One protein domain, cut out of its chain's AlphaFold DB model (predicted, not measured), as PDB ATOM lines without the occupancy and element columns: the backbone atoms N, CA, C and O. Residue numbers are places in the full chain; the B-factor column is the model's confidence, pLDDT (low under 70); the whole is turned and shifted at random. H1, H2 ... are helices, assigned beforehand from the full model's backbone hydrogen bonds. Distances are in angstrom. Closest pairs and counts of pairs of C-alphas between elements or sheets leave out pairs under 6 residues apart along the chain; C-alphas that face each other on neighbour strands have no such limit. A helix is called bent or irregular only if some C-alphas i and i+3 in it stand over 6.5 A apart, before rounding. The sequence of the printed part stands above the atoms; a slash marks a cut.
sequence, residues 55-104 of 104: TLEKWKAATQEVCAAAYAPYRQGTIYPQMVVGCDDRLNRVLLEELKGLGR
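Overview. This is residues 55 to 104 of the 104 residues of the protein "LprI domain-containing protein" of Synechococcus sp. (strain WH7805) (UniProt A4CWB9). A helical hairpin opened into a narrow V: the long helix H2 makes the long axis, and the kinked helix H1 folds back beside it from the end where a tight link joins the two. H1 spreads away from H2 toward residue 55, and residues 97 to 103, of which 97 to 101 belong to H2, stick out past the contact. The printed part has 50 residues with two named helices, H1 then H2, and no named strand; its class is all helix. It is loose, with a radius of gyration of the C-alphas of 12.6 A and spans of 42 by 17 by 12 A.

Along the chain. H2, the longest helix by residues, holds residues 80 to 101 and measures 32.5 A from first to last C-alpha. It begins at C-alpha 80 at (-17.585, 47.460, -30.516) and ends at C-alpha 101 at (14.645, 50.748, -27.812). H1 holds residues 55 to 74, measures 29.0 A, and begins at C-alpha 55 at (4.696, 59.207, -39.917). H1 has a kink of 41 degrees near residue 68 and is irregular: C-alphas 70 and 73 are 7.4 A apart.

Arrangement. H2 and H1 touch, with 15 pairs of C-alphas within 8 A. Their closest C-alphas are those of Tyr 74 and Tyr 80, 5.3 A apart. They form a helical hairpin, running opposite ways at a steep tilt of 41 degrees, with centres 10.2 A apart. Of the O i to N i+4 pairs, 17 of 18 in H2 and 12 of 16 in H1 are within hydrogen-bond range.

Size, cuts and confidence. The outline is a rod, and the two C-alphas farthest apart are those of Gln 76 and Gly 103, 41.9 A. The link from H1 to H2 is tight, with 5 residues between them. The printed part has no cut and ends at residue 104, the chain's last. The mean pLDDT of the printed part is 94.2, and residue 104 is under 70.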
ATOM      1  N   THR A  55       4.496  60.575 -40.412       98.00
ATOM      2  CA  THR A  55       4.696  59.207 -39.917       98.00
ATOM      3  C   THR A  55       3.520  58.777 -39.050       98.00
ATOM      4  O   THR A  55       3.037  57.660 -39.210       98.00
ATOM      5  N   LEU A  56       3.020  59.670 -38.192       98.19
ATOM      6  CA  LEU A  56       1.842  59.414 -37.366       98.19
ATOM      7  C   LEU A  56       0.592  59.117 -38.213       98.19
ATOM      8  O   LEU A  56      -0.135  58.177 -37.916       98.19
ATOM      9  N   GLU A  57       0.353  59.879 -39.280       98.19
ATOM     10  CA  GLU A  57      -0.758  59.649 -40.222       98.19
ATOM     11  C   GLU A  57      -0.670  58.258 -40.868       98.19
ATOM     12  O   GLU A  57      -1.646  57.508 -40.892       98.19
ATOM     13  N   LYS A  58       0.523  57.875 -41.344       98.31
ATOM     14  CA  LYS A  58       0.758  56.547 -41.929       98.31
ATOM     15  C   LYS A  58       0.568  55.431 -40.912       98.31
ATOM     16  O   LYS A  58      -0.001  54.399 -41.253       98.31
ATOM     17  N   TRP A  59       1.039  55.642 -39.686       97.94
ATOM     18  CA  TRP A  59       0.848  54.703 -38.590       97.94
ATOM     19  C   TRP A  59      -0.639  54.477 -38.321       97.94
ATOM     20  O   TRP A  59      -1.085  53.339 -38.387       97.94
ATOM     21  N   LYS A  60      -1.419  55.551 -38.148       97.44
ATOM     22  CA  LYS A  60      -2.872  55.472 -37.928       97.44
ATOM     23  C   LYS A  60      -3.599  54.735 -39.047       97.44
ATOM     24  O   LYS A  60      -4.454  53.902 -38.772       97.44
ATOM     25  N   ALA A  61      -3.256  55.018 -40.304       97.25
ATOM     26  CA  ALA A  61      -3.860  54.328 -41.440       97.25
ATOM     27  C   ALA A  61      -3.555  52.818 -41.414       97.25
ATOM     28  O   ALA A  61      -4.458  52.002 -41.595       97.25
ATOM     29  N   ALA A  62      -2.301  52.447 -41.138       96.75
ATOM     30  CA  ALA A  62      -1.883  51.052 -41.068       96.75
ATOM     31  C   ALA A  62      -2.524  50.306 -39.887       96.75
ATOM     32  O   ALA A  62      -3.004  49.183 -40.055       96.75
ATOM     33  N   THR A  63      -2.571  50.914 -38.697       97.06
ATOM     34  CA  THR A  63      -3.207  50.286 -37.531       97.06
ATOM     35  C   THR A  63      -4.706  50.149 -37.732       97.06
ATOM     36  O   THR A  63      -5.243  49.087 -37.436       97.06
ATOM     37  N   GLN A  64      -5.374  51.145 -38.324       94.94
ATOM     38  CA  GLN A  64      -6.808  51.081 -38.604       94.94
ATOM     39  C   GLN A  64      -7.165  49.907 -39.529       94.94
ATOM     40  O   GLN A  64      -8.142  49.202 -39.274       94.94
ATOM     41  N   GLU A  65      -6.374  49.663 -40.577       95.00
ATOM     42  CA  GLU A  65      -6.582  48.531 -41.487       95.00
ATOM     43  C   GLU A  65      -6.445  47.184 -40.760       95.00
ATOM     44  O   GLU A  65      -7.317  46.319 -40.869       95.00
ATOM     45  N   VAL A  66      -5.391  47.022 -39.957       94.62
ATOM     46  CA  VAL A  66      -5.143  45.788 -39.195       94.62
ATOM     47  C   VAL A  66      -6.206  45.581 -38.113       94.62
ATOM     48  O   VAL A  66      -6.766  44.490 -37.972       94.62
ATOM     49  N   CYS A  67      -6.535  46.632 -37.367       95.81
ATOM     50  CA  CYS A  67      -7.521  46.591 -36.295       95.81
ATOM     51  C   CYS A  67      -8.937  46.335 -36.817       95.81
ATOM     52  O   CYS A  67      -9.729  45.698 -36.116       95.81
ATOM     53  N   ALA A  68      -9.245  46.709 -38.065       95.19
ATOM     54  CA  ALA A  68     -10.528  46.401 -38.684       95.19
ATOM     55  C   ALA A  68     -10.846  44.909 -38.739       95.19
ATOM     56  O   ALA A  68     -11.992  44.515 -38.503       95.19
ATOM     57  N   ALA A  69      -9.836  44.071 -38.976       93.62
ATOM     58  CA  ALA A  69      -9.998  42.626 -38.904       93.62
ATOM     59  C   ALA A  69     -10.272  42.156 -37.465       93.62
ATOM     60  O   ALA A  69     -11.129  41.297 -37.249       93.62
ATOM     61  N   ALA A  70      -9.598  42.752 -36.477       89.69
ATOM     62  CA  ALA A  70      -9.725  42.377 -35.070       89.69
ATOM     63  C   ALA A  70     -11.116  42.694 -34.493       89.69
ATOM     64  O   ALA A  70     -11.681  41.877 -33.764       89.69
ATOM     65  N   TYR A  71     -11.705  43.847 -34.833       92.69
ATOM     66  CA  TYR A  71     -13.022  44.228 -34.314       92.69
ATOM     67  C   TYR A  71     -14.208  43.750 -35.169       92.69
ATOM     68  O   TYR A  71     -15.362  43.900 -34.754       92.69
ATOM     69  N   ALA A  72     -13.964  43.165 -36.350       95.06
ATOM     70  CA  ALA A  72     -15.012  42.715 -37.272       95.06
ATOM     71  C   ALA A  72     -16.089  41.807 -36.634       95.06
ATOM     72  O   ALA A  72     -17.271  42.029 -36.932       95.06
ATOM     73  N   PRO A  73     -15.748  40.848 -35.743       94.25
ATOM     74  CA  PRO A  73     -16.738  39.991 -35.082       94.25
ATOM     75  C   PRO A  73     -17.671  40.749 -34.131       94.25
ATOM     76  O   PRO A  73     -18.778  40.297 -33.854       94.25
ATOM     77  N   TYR A  74     -17.244  41.912 -33.639       92.44
ATOM     78  CA  TYR A  74     -17.929  42.639 -32.575       92.44
ATOM     79  C   TYR A  74     -18.834  43.758 -33.080       92.44
ATOM     80  O   TYR A  74     -19.485  44.388 -32.259       92.44
ATOM     81  N   ARG A  75     -18.924  44.003 -34.397       92.94
ATOM     82  CA  ARG A  75     -19.628  45.162 -34.996       92.94
ATOM     83  C   ARG A  75     -21.078  45.370 -34.544       92.94
ATOM     84  O   ARG A  75     -21.570  46.488 -34.611       92.94
ATOM     85  N   GLN A  76     -21.760  44.313 -34.106       93.62
ATOM     86  CA  GLN A  76     -23.149  44.376 -33.627       93.62
ATOM     87  C   GLN A  76     -23.262  44.448 -32.094       93.62
ATOM     88  O   GLN A  76     -24.355  44.598 -31.557       93.62
ATOM     89  N   GLY A  77     -22.145  44.319 -31.377       91.19
ATOM     90  CA  GLY A  77     -22.091  44.283 -29.923       91.19
ATOM     91  C   GLY A  77     -21.838  45.651 -29.299       91.19
ATOM     92  O   GLY A  77     -21.182  46.525 -29.865       91.19
ATOM     93  N   THR A  78     -22.279  45.813 -28.055       89.25
ATOM     94  CA  THR A  78     -22.018  47.014 -27.249       89.25
ATOM     95  C   THR A  78     -20.534  47.202 -26.911       89.25
ATOM     96  O   THR A  78     -20.135  48.308 -26.542       89.25
ATOM     97  N   ILE A  79     -19.714  46.164 -27.075       89.56
ATOM     98  CA  ILE A  79     -18.257  46.215 -26.915       89.56
ATOM     99  C   ILE A  79     -17.547  46.859 -28.117       89.56
ATOM    100  O   ILE A  79     -16.408  47.291 -27.986       89.56
ATOM    101  N   TYR A  80     -18.210  46.983 -29.276       91.50
ATOM    102  CA  TYR A  80     -17.585  47.460 -30.516       91.50
ATOM    103  C   TYR A  80     -16.769  48.754 -30.363       91.50
ATOM    104  O   TYR A  80     -15.604  48.744 -30.757       91.50
ATOM    105  N   PRO A  81     -17.285  49.835 -29.742       90.19
ATOM    106  CA  PRO A  81     -16.515  51.072 -29.610       90.19
ATOM    107  C   PRO A  81     -15.232  50.891 -28.787       90.19
ATOM    108  O   PRO A  81     -14.225  51.516 -29.092       90.19
ATOM    109  N   GLN A  82     -15.258  50.005 -27.783       92.06
ATOM    110  CA  GLN A  82     -14.091  49.683 -26.953       92.06
ATOM    111  C   GLN A  82     -13.042  48.917 -27.764       92.06
ATOM    112  O   GLN A  82     -11.853  49.182 -27.634       92.06
ATOM    113  N   MET A  83     -13.477  47.998 -28.631       92.38
ATOM    114  CA  MET A  83     -12.572  47.221 -29.485       92.38
ATOM    115  C   MET A  83     -11.882  48.082 -30.543       92.38
ATOM    116  O   MET A  83     -10.715  47.836 -30.840       92.38
ATOM    117  N   VAL A  84     -12.585  49.082 -31.092       91.62
ATOM    118  CA  VAL A  84     -12.011  50.022 -32.068       91.62
ATOM    119  C   VAL A  84     -10.816  50.752 -31.454       91.62
ATOM    120  O   VAL A  84      -9.711  50.647 -31.973       91.62
ATOM    121  N   VAL A  85     -11.007  51.421 -30.314       94.69
ATOM    122  CA  VAL A  85      -9.936  52.223 -29.694       94.69
ATOM    123  C   VAL A  85      -8.904  51.372 -28.949       94.69
ATOM    124  O   VAL A  85      -7.729  51.722 -28.910       94.69
ATOM    125  N   GLY A  86      -9.307  50.228 -28.388       94.69
ATOM    126  CA  GLY A  86      -8.416  49.362 -27.614       94.69
ATOM    127  C   GLY A  86      -7.359  48.651 -28.463       94.69
ATOM    128  O   GLY A  86      -6.245  48.422 -27.992       94.69
ATOM    129  N   CYS A  87      -7.680  48.313 -29.717       95.69
ATOM    130  CA  CYS A  87      -6.692  47.754 -30.640       95.69
ATOM    131  C   CYS A  87      -5.624  48.795 -31.002       95.69
ATOM    132  O   CYS A  87      -4.429  48.516 -30.873       95.69
ATOM    133  N   ASP A  88      -6.058  50.005 -31.364       96.38
ATOM    134  CA  ASP A  88      -5.164  51.121 -31.674       96.38
ATOM    135  C   ASP A  88      -4.278  51.485 -30.472       96.38
ATOM    136  O   ASP A  88      -3.067  51.618 -30.628       96.38
ATOM    137  N   ASP A  89      -4.846  51.579 -29.262       97.56
ATOM    138  CA  ASP A  89      -4.089  51.865 -28.033       97.56
ATOM    139  C   ASP A  89      -2.976  50.837 -27.795       97.56
ATOM    140  O   ASP A  89      -1.816  51.191 -27.568       97.56
ATOM    141  N   ARG A  90      -3.304  49.543 -27.903       96.81
ATOM    142  CA  ARG A  90      -2.323  48.472 -27.713       96.81
ATOM    143  C   ARG A  90      -1.183  48.573 -28.725       96.81
ATOM    144  O   ARG A  90      -0.029  48.405 -28.338       96.81
ATOM    145  N   LEU A  91      -1.484  48.839 -29.996       97.81
ATOM    146  CA  LEU A  91      -0.453  49.007 -31.020       97.81
ATOM    147  C   LEU A  91       0.383  50.266 -30.770       97.81
ATOM    148  O   LEU A  91       1.607  50.200 -30.883       97.81
ATOM    149  N   ASN A  92      -0.234  51.376 -30.362       98.25
ATOM    150  CA  ASN A  92       0.488  52.599 -30.013       98.25
ATOM    151  C   ASN A  92       1.485  52.361 -28.878       98.25
ATOM    152  O   ASN A  92       2.641  52.762 -28.984       98.25
ATOM    153  N   ARG A  93       1.063  51.669 -27.814       98.31
ATOM    154  CA  ARG A  93       1.933  51.331 -26.678       98.31
ATOM    155  C   ARG A  93       3.093  50.434 -27.095       98.31
ATOM    156  O   ARG A  93       4.212  50.677 -26.662       98.31
ATOM    157  N   VAL A  94       2.859  49.458 -27.974       98.00
ATOM    158  CA  VAL A  94       3.946  48.642 -28.542       98.00
ATOM    159  C   VAL A  94       4.930  49.519 -29.314       98.00
ATOM    160  O   VAL A  94       6.123  49.448 -29.048       98.00
ATOM    161  N   LEU A  95       4.457  50.396 -30.206       98.06
ATOM    162  CA  LEU A  95       5.347  51.292 -30.947       98.06
ATOM    163  C   LEU A  95       6.147  52.213 -30.015       98.06
ATOM    164  O   LEU A  95       7.332  52.419 -30.249       98.06
ATOM    165  N   LEU A  96       5.533  52.739 -28.955       97.88
ATOM    166  CA  LEU A  96       6.230  53.551 -27.954       97.88
ATOM    167  C   LEU A  96       7.363  52.774 -27.268       97.88
ATOM    168  O   LEU A  96       8.436  53.334 -27.065       97.88
ATOM    169  N   GLU A  97       7.166  51.494 -26.940       97.75
ATOM    170  CA  GLU A  97       8.242  50.652 -26.393       97.75
ATOM    171  C   GLU A  97       9.354  50.389 -27.418       97.75
ATOM    172  O   GLU A  97      10.536  50.495 -27.089       97.75
ATOM    173  N   GLU A  98       9.000  50.126 -28.678       96.94
ATOM    174  CA  GLU A  98       9.986  49.964 -29.754       96.94
ATOM    175  C   GLU A  98      10.803  51.251 -29.969       96.94
ATOM    176  O   GLU A  98      12.020  51.198 -30.153       96.94
ATOM    177  N   LEU A  99      10.169  52.427 -29.891       96.50
ATOM    178  CA  LEU A  99      10.840  53.726 -30.018       96.50
ATOM    179  C   LEU A  99      11.840  53.975 -28.879       96.50
ATOM    180  O   LEU A  99      12.956  54.419 -29.161       96.50
ATOM    181  N   LYS A 100      11.510  53.590 -27.635       93.94
ATOM    182  CA  LYS A 100      12.462  53.635 -26.507       93.94
ATOM    183  C   LYS A 100      13.709  52.798 -26.792       93.94
ATOM    184  O   LYS A 100      14.825  53.234 -26.512       93.94
ATOM    185  N   GLY A 101      13.538  51.617 -27.392       89.50
ATOM    186  CA  GLY A 101      14.645  50.748 -27.812       89.50
ATOM    187  C   GLY A 101      15.566  51.381 -28.864       89.50
ATOM    188  O   GLY A 101      16.737  51.017 -28.962       89.50
ATOM    189  N   LEU A 102      15.063  52.367 -29.609       90.50
ATOM    190  CA  LEU A 102      15.805  53.137 -30.611       90.50
ATOM    191  C   LEU A 102      16.410  54.439 -30.054       90.50
ATOM    192  O   LEU A 102      16.983  55.216 -30.820       90.50
ATOM    193  N   GLY A 103      16.294  54.685 -28.745       84.56
ATOM    194  CA  GLY A 103      16.784  55.901 -28.095       84.56
ATOM    195  C   GLY A 103      15.953  57.148 -28.411       84.56
ATOM    196  O   GLY A 103      16.503  58.251 -28.406       84.56
ATOM    197  N   ARG A 104      14.668  56.969 -28.733       67.94
ATOM    198  CA  ARG A 104      13.687  58.051 -28.870       67.94
ATOM    199  C   ARG A 104      12.824  58.191 -27.624       67.94
ATOM    200  O   ARG A 104      12.624  57.172 -26.925       67.94
TER     201      ARG A 104